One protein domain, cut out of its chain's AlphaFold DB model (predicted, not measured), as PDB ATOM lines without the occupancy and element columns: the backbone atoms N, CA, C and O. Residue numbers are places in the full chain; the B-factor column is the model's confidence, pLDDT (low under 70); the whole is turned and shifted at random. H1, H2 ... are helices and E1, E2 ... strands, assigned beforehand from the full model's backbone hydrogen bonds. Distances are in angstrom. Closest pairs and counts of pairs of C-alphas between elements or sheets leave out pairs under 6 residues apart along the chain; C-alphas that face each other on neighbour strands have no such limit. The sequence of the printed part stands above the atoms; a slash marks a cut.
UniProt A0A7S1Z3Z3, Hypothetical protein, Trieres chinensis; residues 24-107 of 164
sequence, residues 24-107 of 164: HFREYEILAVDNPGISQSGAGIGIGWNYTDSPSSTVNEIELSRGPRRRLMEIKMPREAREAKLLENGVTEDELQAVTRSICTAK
ATOM      1  N   HIS A  24     -37.090 -55.523 -21.229       95.38
ATOM      2  CA  HIS A  24     -35.855 -55.486 -22.007       95.38
ATOM      3  C   HIS A  24     -36.183 -55.108 -23.450       95.38
ATOM      4  O   HIS A  24     -37.140 -55.636 -24.023       95.38
ATOM      5  N   PHE A  25     -35.394 -54.213 -24.036       93.88
ATOM      6  CA  PHE A  25     -35.606 -53.730 -25.396       93.88
ATOM      7  C   PHE A  25     -34.473 -54.183 -26.303       93.88
ATOM      8  O   PHE A  25     -33.313 -54.198 -25.900       93.88
ATOM      9  N   ARG A  26     -34.834 -54.531 -27.538       95.38
ATOM     10  CA  ARG A  26     -33.897 -54.878 -28.602       95.38
ATOM     11  C   ARG A  26     -34.156 -53.984 -29.795       95.38
ATOM     12  O   ARG A  26     -35.285 -53.933 -30.291       95.38
ATOM     13  N   GLU A  27     -33.113 -53.314 -30.247       93.94
ATOM     14  CA  GLU A  27     -33.133 -52.477 -31.439       93.94
ATOM     15  C   GLU A  27     -32.538 -53.266 -32.594       93.94
ATOM     16  O   GLU A  27     -31.349 -53.571 -32.597       93.94
ATOM     17  N   TYR A  28     -33.387 -53.640 -33.548       95.19
ATOM     18  CA  TYR A  28     -32.976 -54.413 -34.715       95.19
ATOM     19  C   TYR A  28     -32.491 -53.497 -35.831       95.19
ATOM     20  O   TYR A  28     -32.987 -52.380 -35.997       95.19
ATOM     21  N   GLU A  29     -31.565 -54.011 -36.633       94.00
ATOM     22  CA  GLU A  29     -31.133 -53.347 -37.859       94.00
ATOM     23  C   GLU A  29     -32.310 -53.125 -38.824       94.00
ATOM     24  O   GLU A  29     -33.224 -53.953 -38.939       94.00
ATOM     25  N   ILE A  30     -32.275 -52.000 -39.534       94.25
ATOM     26  CA  ILE A  30     -33.276 -51.634 -40.532       94.25
ATOM     27  C   ILE A  30     -32.740 -51.966 -41.923       94.25
ATOM     28  O   ILE A  30     -31.653 -51.537 -42.292       94.25
ATOM     29  N   LEU A  31     -33.534 -52.691 -42.715       94.88
ATOM     30  CA  LEU A  31     -33.159 -53.147 -44.055       94.88
ATOM     31  C   LEU A  31     -34.194 -52.721 -45.103       94.88
ATOM     32  O   LEU A  31     -35.392 -52.641 -44.815       94.88
ATOM     33  N   ALA A  32     -33.752 -52.508 -46.343       95.00
ATOM     34  CA  ALA A  32     -34.656 -52.330 -47.477       95.00
ATOM     35  C   ALA A  32     -35.182 -53.690 -47.961       95.00
ATOM     36  O   ALA A  32     -34.409 -54.570 -48.326       95.00
ATOM     37  N   VAL A  33     -36.507 -53.856 -47.984       93.62
ATOM     38  CA  VAL A  33     -37.158 -55.127 -48.347       93.62
ATOM     39  C   VAL A  33     -38.084 -54.965 -49.546       93.62
ATOM     40  O   VAL A  33     -38.852 -54.001 -49.655       93.62
ATOM     41  N   ASP A  34     -38.062 -55.959 -50.432       90.88
ATOM     42  CA  ASP A  34     -38.827 -56.029 -51.673       90.88
ATOM     43  C   ASP A  34     -40.261 -56.553 -51.489       90.88
ATOM     44  O   ASP A  34     -40.754 -57.380 -52.250       90.88
ATOM     45  N   ASN A  35     -40.992 -56.036 -50.499       88.94
ATOM     46  CA  ASN A  35     -42.360 -56.480 -50.228       88.94
ATOM     47  C   ASN A  35     -43.385 -55.850 -51.208       88.94
ATOM     48  O   ASN A  35     -43.695 -54.656 -51.100       88.94
ATOM     49  N   PRO A  36     -44.021 -56.625 -52.113       85.38
ATOM     50  CA  PRO A  36     -45.001 -56.092 -53.058       85.38
ATOM     51  C   PRO A  36     -46.354 -55.734 -52.418       85.38
ATOM     52  O   PRO A  36     -47.182 -55.105 -53.080       85.38
ATOM     53  N   GLY A  37     -46.596 -56.116 -51.158       83.81
ATOM     54  CA  GLY A  37     -47.814 -55.824 -50.393       83.81
ATOM     55  C   GLY A  37     -47.925 -54.379 -49.898       83.81
ATOM     56  O   GLY A  37     -48.974 -53.972 -49.400       83.81
ATOM     57  N   ILE A  38     -46.873 -53.579 -50.064       85.12
ATOM     58  CA  ILE A  38     -46.888 -52.160 -49.713       85.12
ATOM     59  C   ILE A  38     -47.846 -51.430 -50.654       85.12
ATOM     60  O   ILE A  38     -47.706 -51.479 -51.879       85.12
ATOM     61  N   SER A  39     -48.833 -50.738 -50.081       73.00
ATOM     62  CA  SER A  39     -49.899 -50.081 -50.848       73.00
ATOM     63  C   SER A  39     -49.380 -48.943 -51.737       73.00
ATOM     64  O   SER A  39     -49.970 -48.653 -52.771       73.00
ATOM     65  N   GLN A  40     -48.276 -48.303 -51.345       74.75
ATOM     66  CA  GLN A  40     -47.592 -47.246 -52.099       74.75
ATOM     67  C   GLN A  40     -46.342 -47.791 -52.819       74.75
ATOM     68  O   GLN A  40     -45.921 -48.926 -52.591       74.75
ATOM     69  N   SER A  41     -45.776 -47.017 -53.745       79.00
ATOM     70  CA  SER A  41     -44.481 -47.321 -54.372       79.00
ATOM     71  C   SER A  41     -43.313 -47.121 -53.388       79.00
ATOM     72  O   SER A  41     -43.494 -46.576 -52.294       79.00
ATOM     73  N   GLY A  42     -42.120 -47.583 -53.769       87.94
ATOM     74  CA  GLY A  42     -40.890 -47.457 -52.976       87.94
ATOM     75  C   GLY A  42     -40.590 -48.670 -52.091       87.94
ATOM     76  O   GLY A  42     -41.459 -49.517 -51.863       87.94
ATOM     77  N   ALA A  43     -39.360 -48.731 -51.589       92.88
ATOM     78  CA  ALA A  43     -38.838 -49.858 -50.821       92.88
ATOM     79  C   ALA A  43     -39.491 -50.006 -49.440       92.88
ATOM     80  O   ALA A  43     -39.779 -49.024 -48.751       92.88
ATOM     81  N   GLY A  44     -39.741 -51.246 -49.026       92.44
ATOM     82  CA  GLY A  44     -40.219 -51.552 -47.684       92.44
ATOM     83  C   GLY A  44     -39.144 -51.375 -46.630       92.44
ATOM     84  O   GLY A  44     -37.969 -51.567 -46.913       92.44
ATOM     85  N   ILE A  45     -39.577 -51.064 -45.411       93.56
ATOM     86  CA  ILE A  45     -38.736 -51.196 -44.224       93.56
ATOM     87  C   ILE A  45     -38.919 -52.617 -43.703       93.56
ATOM     88  O   ILE A  45     -40.043 -53.026 -43.402       93.56
ATOM     89  N   GLY A  46     -37.821 -53.355 -43.624       92.81
ATOM     90  CA  GLY A  46     -37.718 -54.614 -42.908       92.81
ATOM     91  C   GLY A  46     -36.850 -54.474 -41.670       92.81
ATOM     92  O   GLY A  46     -36.116 -53.501 -41.509       92.81
ATOM     93  N   ILE A  47     -36.951 -55.484 -40.817       94.31
ATOM     94  CA  ILE A  47     -36.062 -55.693 -39.682       94.31
ATOM     95  C   ILE A  47     -35.149 -56.864 -40.014       94.31
ATOM     96  O   ILE A  47     -35.612 -57.874 -40.552       94.31
ATOM     97  N   GLY A  48     -33.861 -56.705 -39.743       93.44
ATOM     98  CA  GLY A  48     -32.912 -57.801 -39.845       93.44
ATOM     99  C   GLY A  48     -32.856 -58.639 -38.572       93.44
ATOM    100  O   GLY A  48     -33.718 -58.545 -37.694       93.44
ATOM    101  N   TRP A  49     -31.841 -59.493 -38.492       95.38
ATOM    102  CA  TRP A  49     -31.664 -60.417 -37.366       95.38
ATOM    103  C   TRP A  49     -30.687 -59.887 -36.324       95.38
ATOM    104  O   TRP A  49     -30.749 -60.308 -35.167       95.38
ATOM    105  N   ASN A  50     -29.812 -58.959 -36.718       94.81
ATOM    106  CA  ASN A  50     -28.891 -58.323 -35.789       94.81
ATOM    107  C   ASN A  50     -29.645 -57.325 -34.911       94.81
ATOM    108  O   ASN A  50     -30.521 -56.598 -35.391       94.81
ATOM    109  N   TYR A  51     -29.294 -57.291 -33.626       95.88
ATOM    110  CA  TYR A  51     -29.871 -56.361 -32.668       95.88
ATOM    111  C   TYR A  51     -28.826 -55.818 -31.702       95.88
ATOM    112  O   TYR A  51     -27.822 -56.468 -31.414       95.88
ATOM    113  N   THR A  52     -29.123 -54.641 -31.169       95.19
ATOM    114  CA  THR A  52     -28.431 -54.050 -30.026       95.19
ATOM    115  C   THR A  52     -29.368 -54.088 -28.823       95.19
ATOM    116  O   THR A  52     -30.563 -53.807 -28.954       95.19
ATOM    117  N   ASP A  53     -28.852 -54.482 -27.659       95.62
ATOM    118  CA  ASP A  53     -29.617 -54.437 -26.414       95.62
ATOM    119  C   ASP A  53     -29.677 -53.000 -25.887       95.62
ATOM    120  O   ASP A  53     -28.651 -52.338 -25.720       95.62
ATOM    121  N   SER A  54     -30.890 -52.542 -25.587       92.81
ATOM    122  CA  SER A  54     -31.139 -51.223 -25.004       92.81
ATOM    123  C   SER A  54     -31.446 -51.345 -23.503       92.81
ATOM    124  O   SER A  54     -31.860 -52.413 -23.032       92.81
ATOM    125  N   PRO A  55     -31.248 -50.270 -22.714       93.44
ATOM    126  CA  PRO A  55     -31.436 -50.305 -21.266       93.44
ATOM    127  C   PRO A  55     -32.836 -50.778 -20.868       93.44
ATOM    128  O   PRO A  55     -33.830 -50.411 -21.495       93.44
ATOM    129  N   SER A  56     -32.930 -51.571 -19.800       93.75
ATOM    130  CA  SER A  56     -34.223 -52.031 -19.292       93.75
ATOM    131  C   SER A  56     -35.012 -50.906 -18.619       93.75
ATOM    132  O   SER A  56     -34.419 -50.079 -17.930       93.75
ATOM    133  N   SER A  57     -36.341 -50.928 -18.737       93.56
ATOM    134  CA  SER A  57     -37.253 -49.959 -18.100       93.56
ATOM    135  C   SER A  57     -38.429 -50.669 -17.427       93.56
ATOM    136  O   SER A  57     -38.685 -51.855 -17.663       93.56
ATOM    137  N   THR A  58     -39.147 -49.969 -16.549       94.62
ATOM    138  CA  THR A  58     -40.363 -50.492 -15.914       94.62
ATOM    139  C   THR A  58     -41.613 -50.162 -16.733       94.62
ATOM    140  O   THR A  58     -41.682 -49.153 -17.429       94.62
ATOM    141  N   VAL A  59     -42.658 -50.993 -16.628       93.94
ATOM    142  CA  VAL A  59     -43.948 -50.741 -17.311       93.94
ATOM    143  C   VAL A  59     -44.508 -49.357 -16.965       93.94
ATOM    144  O   VAL A  59     -45.028 -48.665 -17.837       93.94
ATOM    145  N   ASN A  60     -44.374 -48.939 -15.704       93.00
ATOM    146  CA  ASN A  60     -44.893 -47.658 -15.236       93.00
ATOM    147  C   ASN A  60     -44.202 -46.474 -15.922       93.00
ATOM    148  O   ASN A  60     -44.884 -45.535 -16.318       93.00
ATOM    149  N   GLU A  61     -42.877 -46.525 -16.098       92.69
ATOM    150  CA  GLU A  61     -42.120 -45.487 -16.815       92.69
ATOM    151  C   GLU A  61     -42.608 -45.335 -18.261       92.69
ATOM    152  O   GLU A  61     -42.829 -44.217 -18.732       92.69
ATOM    153  N   ILE A  62     -42.855 -46.453 -18.947       92.19
ATOM    154  CA  ILE A  62     -43.337 -46.434 -20.332       92.19
ATOM    155  C   ILE A  62     -44.746 -45.855 -20.412       92.19
ATOM    156  O   ILE A  62     -44.987 -44.966 -21.226       92.19
ATOM    157  N   GLU A  63     -45.675 -46.332 -19.582       92.00
ATOM    158  CA  GLU A  63     -47.067 -45.870 -19.622       92.00
ATOM    159  C   GLU A  63     -47.189 -44.389 -19.223       92.00
ATOM    160  O   GLU A  63     -48.023 -43.683 -19.785       92.00
ATOM    161  N   LEU A  64     -46.315 -43.882 -18.340       93.88
ATOM    162  CA  LEU A  64     -46.216 -42.449 -18.023       93.88
ATOM    163  C   LEU A  64     -45.786 -41.607 -19.233       93.88
ATOM    164  O   LEU A  64     -46.277 -40.496 -19.416       93.88
ATOM    165  N   SER A  65     -44.883 -42.132 -20.064       91.75
ATOM    166  CA  SER A  65     -44.395 -41.451 -21.273       91.75
ATOM    167  C   SER A  65     -45.304 -41.630 -22.498       91.75
ATOM    168  O   SER A  65     -45.072 -41.033 -23.553       91.75
ATOM    169  N   ARG A  66     -46.336 -42.474 -22.395       91.62
ATOM    170  CA  ARG A  66     -47.149 -42.878 -23.537       91.62
ATOM    171  C   ARG A  66     -48.056 -41.738 -23.992       91.62
ATOM    172  O   ARG A  66     -48.970 -41.317 -23.290       91.62
ATOM    173  N   GLY A  67     -47.833 -41.274 -25.219       90.56
ATOM    174  CA  GLY A  67     -48.706 -40.300 -25.874       90.56
ATOM    175  C   GLY A  67     -50.118 -40.836 -26.178       90.56
ATOM    176  O   GLY A  67     -50.412 -42.020 -25.977       90.56
ATOM    177  N   PRO A  68     -51.010 -39.983 -26.713       93.50
ATOM    178  CA  PRO A  68     -52.367 -40.379 -27.077       93.50
ATOM    179  C   PRO A  68     -52.384 -41.496 -28.132       93.50
ATOM    180  O   PRO A  68     -51.452 -41.673 -28.922       93.50
ATOM    181  N   ARG A  69     -53.483 -42.260 -28.171       92.50
ATOM    182  CA  ARG A  69     -53.650 -43.350 -29.141       92.50
ATOM    183  C   ARG A  69     -53.651 -42.801 -30.569       92.50
ATOM    184  O   ARG A  69     -54.509 -41.997 -30.926       92.50
ATOM    185  N   ARG A  70     -52.733 -43.315 -31.389       93.88
ATOM    186  CA  ARG A  70     -52.610 -42.938 -32.800       93.88
ATOM    187  C   ARG A  70     -53.834 -43.338 -33.623       93.88
ATOM    188  O   ARG A  70     -54.376 -44.436 -33.459       93.88
ATOM    189  N   ARG A  71     -54.232 -42.466 -34.549       93.75
ATOM    190  CA  ARG A  71     -55.231 -42.743 -35.592       93.75
ATOM    191  C   ARG A  71     -54.619 -43.628 -36.677       93.75
ATOM    192  O   ARG A  71     -53.409 -43.643 -36.869       93.75
ATOM    193  N   LEU A  72     -55.453 -44.325 -37.453       88.12
ATOM    194  CA  LEU A  72     -54.977 -45.239 -38.503       88.12
ATOM    195  C   LEU A  72     -54.018 -44.561 -39.502       88.12
ATOM    196  O   LEU A  72     -53.024 -45.158 -39.906       88.12
ATOM    197  N   MET A  73     -54.284 -43.301 -39.858       87.69
ATOM    198  CA  MET A  73     -53.436 -42.531 -40.778       87.69
ATOM    199  C   MET A  73     -52.066 -42.182 -40.181       87.69
ATOM    200  O   MET A  73     -51.094 -42.115 -40.918       87.69
ATOM    201  N   GLU A  74     -51.971 -42.037 -38.858       89.31
ATOM    202  CA  GLU A  74     -50.723 -41.741 -38.130       89.31
ATOM    203  C   GLU A  74     -49.859 -42.996 -37.918       89.31
ATOM    204  O   GLU A  74     -48.698 -42.915 -37.518       89.31
ATOM    205  N   ILE A  75     -50.426 -44.182 -38.153       88.81
ATOM    206  CA  ILE A  75     -49.691 -45.452 -38.130       88.81
ATOM    207  C   ILE A  75     -49.007 -45.693 -39.481       88.81
ATOM    208  O   ILE A  75     -47.965 -46.345 -39.542       88.81
ATOM    209  N   LYS A  76     -49.570 -45.166 -40.576       88.38
ATOM    210  CA  LYS A  76     -49.026 -45.352 -41.919       88.38
ATOM    211  C   LYS A  76     -47.831 -44.431 -42.145       88.38
ATOM    212  O   LYS A  76     -47.974 -43.215 -42.199       88.38
ATOM    213  N   MET A  77     -46.663 -45.023 -42.366       89.75
ATOM    214  CA  MET A  77     -45.466 -44.268 -42.723       89.75
ATOM    215  C   MET A  77     -45.502 -43.864 -44.212       89.75
ATOM    216  O   MET A  77     -45.664 -44.747 -45.066       89.75
ATOM    217  N   PRO A  78     -45.368 -42.566 -44.551       91.38
ATOM    218  CA  PRO A  78     -45.314 -42.115 -45.938       91.38
ATOM    219  C   PRO A  78     -44.025 -42.585 -46.622       91.38
ATOM    220  O   PRO A  78     -43.070 -43.012 -45.972       91.38
ATOM    221  N   ARG A  79     -44.009 -42.559 -47.958       92.31
ATOM    222  CA  ARG A  79     -42.886 -43.072 -48.757       92.31
ATOM    223  C   ARG A  79     -41.593 -42.325 -48.450       92.31
ATOM    224  O   ARG A  79     -40.581 -42.964 -48.210       92.31
ATOM    225  N   GLU A  80     -41.665 -41.008 -48.411       92.62
ATOM    226  CA  GLU A  80     -40.532 -40.110 -48.216       92.62
ATOM    227  C   GLU A  80     -39.890 -40.362 -46.847       92.62
ATOM    228  O   GLU A  80     -38.677 -40.502 -46.745       92.62
ATOM    229  N   ALA A  81     -40.713 -40.534 -45.807       93.75
ATOM    230  CA  ALA A  81     -40.230 -40.879 -44.472       93.75
ATOM    231  C   ALA A  81     -39.592 -42.273 -44.421       93.75
ATOM    232  O   ALA A  81     -38.608 -42.462 -43.711       93.75
ATOM    233  N   ARG A  82     -40.119 -43.249 -45.177       93.38
ATOM    234  CA  ARG A  82     -39.502 -44.580 -45.258       93.38
ATOM    235  C   ARG A  82     -38.134 -44.527 -45.921       93.38
ATOM    236  O   ARG A  82     -37.189 -45.092 -45.390       93.38
ATOM    237  N   GLU A  83     -38.046 -43.869 -47.071       93.62
ATOM    238  CA  GLU A  83     -36.802 -43.749 -47.832       93.62
ATOM    239  C   GLU A  83     -35.752 -42.981 -47.020       93.62
ATOM    240  O   GLU A  83     -34.640 -43.474 -46.867       93.62
ATOM    241  N   ALA A  84     -36.129 -41.872 -46.375       95.31
ATOM    242  CA  ALA A  84     -35.244 -41.143 -45.468       95.31
ATOM    243  C   ALA A  84     -34.733 -42.022 -44.313       95.31
ATOM    244  O   ALA A  84     -33.545 -41.995 -44.004       95.31
ATOM    245  N   LYS A  85     -35.604 -42.846 -43.711       95.00
ATOM    246  CA  LYS A  85     -35.202 -43.763 -42.636       95.00
ATOM    247  C   LYS A  85     -34.232 -44.834 -43.128       95.00
ATOM    248  O   LYS A  85     -33.286 -45.160 -42.421       95.00
ATOM    249  N   LEU A  86     -34.447 -45.378 -44.323       95.38
ATOM    250  CA  LEU A  86     -33.548 -46.368 -44.919       95.38
ATOM    251  C   LEU A  86     -32.163 -45.766 -45.198       95.38
ATOM    252  O   LEU A  86     -31.163 -46.370 -44.825       95.38
ATOM    253  N   LEU A  87     -32.113 -44.557 -45.766       95.50
ATOM    254  CA  LEU A  87     -30.862 -43.838 -46.031       95.50
ATOM    255  C   LEU A  87     -30.100 -43.514 -44.735       95.50
ATOM    256  O   LEU A  87     -28.893 -43.719 -44.662       95.50
ATOM    257  N   GLU A  88     -30.804 -43.073 -43.685       95.38
ATOM    258  CA  GLU A  88     -30.217 -42.833 -42.354       95.38
ATOM    259  C   GLU A  88     -29.575 -44.104 -41.769       95.38
ATOM    260  O   GLU A  88     -28.584 -44.027 -41.050       95.38
ATOM    261  N   ASN A  89     -30.117 -45.280 -42.099       93.44
ATOM    262  CA  ASN A  89     -29.627 -46.575 -41.626       93.44
ATOM    263  C   ASN A  89     -28.589 -47.210 -42.570       93.44
ATOM    264  O   ASN A  89     -28.292 -48.395 -42.448       93.44
ATOM    265  N   GLY A  90     -28.019 -46.431 -43.494       94.38
ATOM    266  CA  GLY A  90     -26.899 -46.853 -44.337       94.38
ATOM    267  C   GLY A  90     -27.288 -47.598 -45.614       94.38
ATOM    268  O   GLY A  90     -26.398 -48.051 -46.330       94.38
ATOM    269  N   VAL A  91     -28.582 -47.704 -45.933       94.62
ATOM    270  CA  VAL A  91     -29.017 -48.215 -47.240       94.62
ATOM    271  C   VAL A  91     -28.635 -47.204 -48.312       94.62
ATOM    272  O   VAL A  91     -28.896 -46.011 -48.172       94.62
ATOM    273  N   THR A  92     -28.044 -47.673 -49.405       96.31
ATOM    274  CA  THR A  92     -27.646 -46.796 -50.512       96.31
ATOM    275  C   THR A  92     -28.831 -46.440 -51.414       96.31
ATOM    276  O   THR A  92     -29.812 -47.182 -51.524       96.31
ATOM    277  N   GLU A  93     -28.746 -45.310 -52.121       95.06
ATOM    278  CA  GLU A  93     -29.767 -44.939 -53.111       95.06
ATOM    279  C   GLU A  93     -29.898 -45.987 -54.228       95.06
ATOM    280  O   GLU A  93     -31.007 -46.269 -54.690       95.06
ATOM    281  N   ASP A  94     -28.788 -46.611 -54.625       96.00
ATOM    282  CA  ASP A  94     -28.767 -47.651 -55.655       96.00
ATOM    283  C   ASP A  94     -29.533 -48.904 -55.214       96.00
ATOM    284  O   ASP A  94     -30.371 -49.423 -55.962       96.00
ATOM    285  N   GLU A  95     -29.321 -49.362 -53.977       94.31
ATOM    286  CA  GLU A  95     -30.081 -50.468 -53.384       94.31
ATOM    287  C   GLU A  95     -31.570 -50.133 -53.290       94.31
ATOM    288  O   GLU A  95     -32.430 -50.942 -53.655       94.31
ATOM    289  N   LEU A  96     -31.892 -48.908 -52.872       94.75
ATOM    290  CA  LEU A  96     -33.266 -48.434 -52.770       94.75
ATOM    291  C   LEU A  96     -33.979 -48.459 -54.131       94.75
ATOM    292  O   LEU A  96     -35.134 -48.901 -54.244       94.75
ATOM    293  N   GLN A  97     -33.289 -48.023 -55.187       94.50
ATOM    294  CA  GLN A  97     -33.797 -48.092 -56.553       94.50
ATOM    295  C   GLN A  97     -33.949 -49.537 -57.031       94.50
ATOM    296  O   GLN A  97     -34.975 -49.867 -57.637       94.50
ATOM    297  N   ALA A  98     -32.974 -50.406 -56.757       94.94
ATOM    298  CA  ALA A  98     -33.016 -51.814 -57.137       94.94
ATOM    299  C   ALA A  98     -34.230 -52.529 -56.514       94.94
ATOM    300  O   ALA A  98     -35.020 -53.149 -57.234       94.94
ATOM    301  N   VAL A  99     -34.451 -52.346 -55.210       94.38
ATOM    302  CA  VAL A  99     -35.609 -52.890 -54.479       94.38
ATOM    303  C   VAL A  99     -36.923 -52.302 -54.999       94.38
ATOM    304  O   VAL A  99     -37.919 -53.000 -55.189       94.38
ATOM    305  N   THR A 100     -36.952 -51.008 -55.308       93.69
ATOM    306  CA  THR A 100     -38.159 -50.389 -55.871       93.69
ATOM    307  C   THR A 100     -38.507 -50.977 -57.244       93.69
ATOM    308  O   THR A 100     -39.679 -51.236 -57.541       93.69
ATOM    309  N   ARG A 101     -37.501 -51.245 -58.087       93.69
ATOM    310  CA  ARG A 101     -37.683 -51.887 -59.399       93.69
ATOM    311  C   ARG A 101     -38.162 -53.334 -59.259       93.69
ATOM    312  O   ARG A 101     -39.055 -53.737 -60.015       93.69
ATOM    313  N   SER A 102     -37.641 -54.096 -58.295       93.94
ATOM    314  CA  SER A 102     -38.086 -55.475 -58.049       93.94
ATOM    315  C   SER A 102     -39.555 -55.516 -57.609       93.94
ATOM    316  O   SER A 102     -40.349 -56.247 -58.205       93.94
ATOM    317  N   ILE A 103     -39.965 -54.629 -56.694       93.50
ATOM    318  CA  ILE A 103     -41.364 -54.473 -56.260       93.50
ATOM    319  C   ILE A 103     -42.276 -54.138 -57.444       93.50
ATOM    320  O   ILE A 103     -43.324 -54.763 -57.627       93.50
ATOM    321  N   CYS A 104     -41.897 -53.155 -58.265       92.06
ATOM    322  CA  CYS A 104     -42.669 -52.772 -59.449       92.06
ATOM    323  C   CYS A 104     -42.831 -53.947 -60.421       92.06
ATOM    324  O   CYS A 104     -43.918 -54.163 -60.960       92.06
ATOM    325  N   THR A 105     -41.775 -54.736 -60.605       93.50
ATOM    326  CA  THR A 105     -41.795 -55.935 -61.449       93.50
ATOM    327  C   THR A 105     -42.723 -57.006 -60.874       93.50
ATOM    328  O   THR A 105     -43.566 -57.534 -61.597       93.50
ATOM    329  N   ALA A 106     -42.649 -57.281 -59.570       92.81
ATOM    330  CA  ALA A 106     -43.528 -58.235 -58.894       92.81
ATOM    331  C   ALA A 106     -45.008 -57.816 -58.971       92.81
ATOM    332  O   ALA A 106     -45.883 -58.638 -59.256       92.81
ATOM    333  N   LYS A 107     -45.302 -56.519 -58.796       91.69
ATOM    334  CA  LYS A 107     -46.657 -55.964 -58.951       91.69
ATOM    335  C   LYS A 107     -47.177 -56.123 -60.382       91.69
ATOM    336  O   LYS A 107     -48.314 -56.562 -60.558       91.69
TER     337      LYS A 107
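AT A GLANCE: This is residues 24 to 107 of the 164 residues of the protein "Hypothetical protein" of Trieres chinensis (UniProt A0A7S1Z3Z3). A long two-stranded hairpin, E1 and E2, has the helices H3 and H4 packed at one end of it, round the last residues of E1 and the first of E2. From the far end of the hairpin the chain swings out in a wide open arch, residues 59 to 76 with the short helices H1 and H2, and comes back to H3, leaving the space inside the arch empty. The printed part has 84 residues, with two named strands and then four named helices in the order E1, E2, H1, H2, H3, H4; the sheet E1 - E2 is antiparallel and the class is mixed, helices and strands. The whole is loose, with a radius of gyration of the C-alphas of 15.7 A, and elongated, spanning 47 by 30 by 18 A.

HOW THE PARTS SIT: E1, residues 24 to 33, and E2, residues 44 to 57, are antiparallel neighbours and form a hairpin, with 165 degrees between their directions. N 27 and O 52 are 2.9 A apart and N 46 and O 31 are 2.8 A apart, both within hydrogen-bond range. E2 bends by 83 degrees at residue 50. H1, residues 59 to 65, follows E2 over a tight link and is apart from E1. H2, residues 72 to 75, is apart from both strands. H3, residues 79 to 88, has its closest C-alphas to E1 at Leu 86 and Ala 32, 6.6 A, and to E2 at Arg 82 and Ile 45, 6.7 A. H4, residues 93 to 107, comes closest to E1 with the C-alphas of Val 99 and Val 33, 6.7 A apart. H4 is only just apart from E2, at 8.3 A. H3 and H4 are close but not clearly touching, the closest C-alphas being those of Leu 87 and Glu 93, 7.2 A; they run opposite ways at a steep tilt of 40 degrees. In H1, H3 and H4 every O i to N i+4 pair is within hydrogen-bond range; H2 is too short for such a pair, and its 1 pair of O i and N i+3 is within range.

IN THESE COORDINATES: E1 begins at C-alpha 24, (-35.855, -55.486, -22.007), and is 26.4 A long from first to last C-alpha. E2 is 29.8 A long and ends at C-alpha 57, (-37.253, -49.959, -18.100). H3 is 14.2 A long. H4, the longest helix, is 21.0 A long and ends at C-alpha 107, (-46.657, -55.964, -58.951).

THE WHOLE: The C-alphas farthest apart are those of Asn 60 and Thr 105, 47.1 A. Residues 59 to 76 stand free; without them the body of 66 residues spans 44 by 22 by 21 A. The printed part has no cut and no long link. The mean pLDDT of the printed part is 92.3, and no printed residue is under 70.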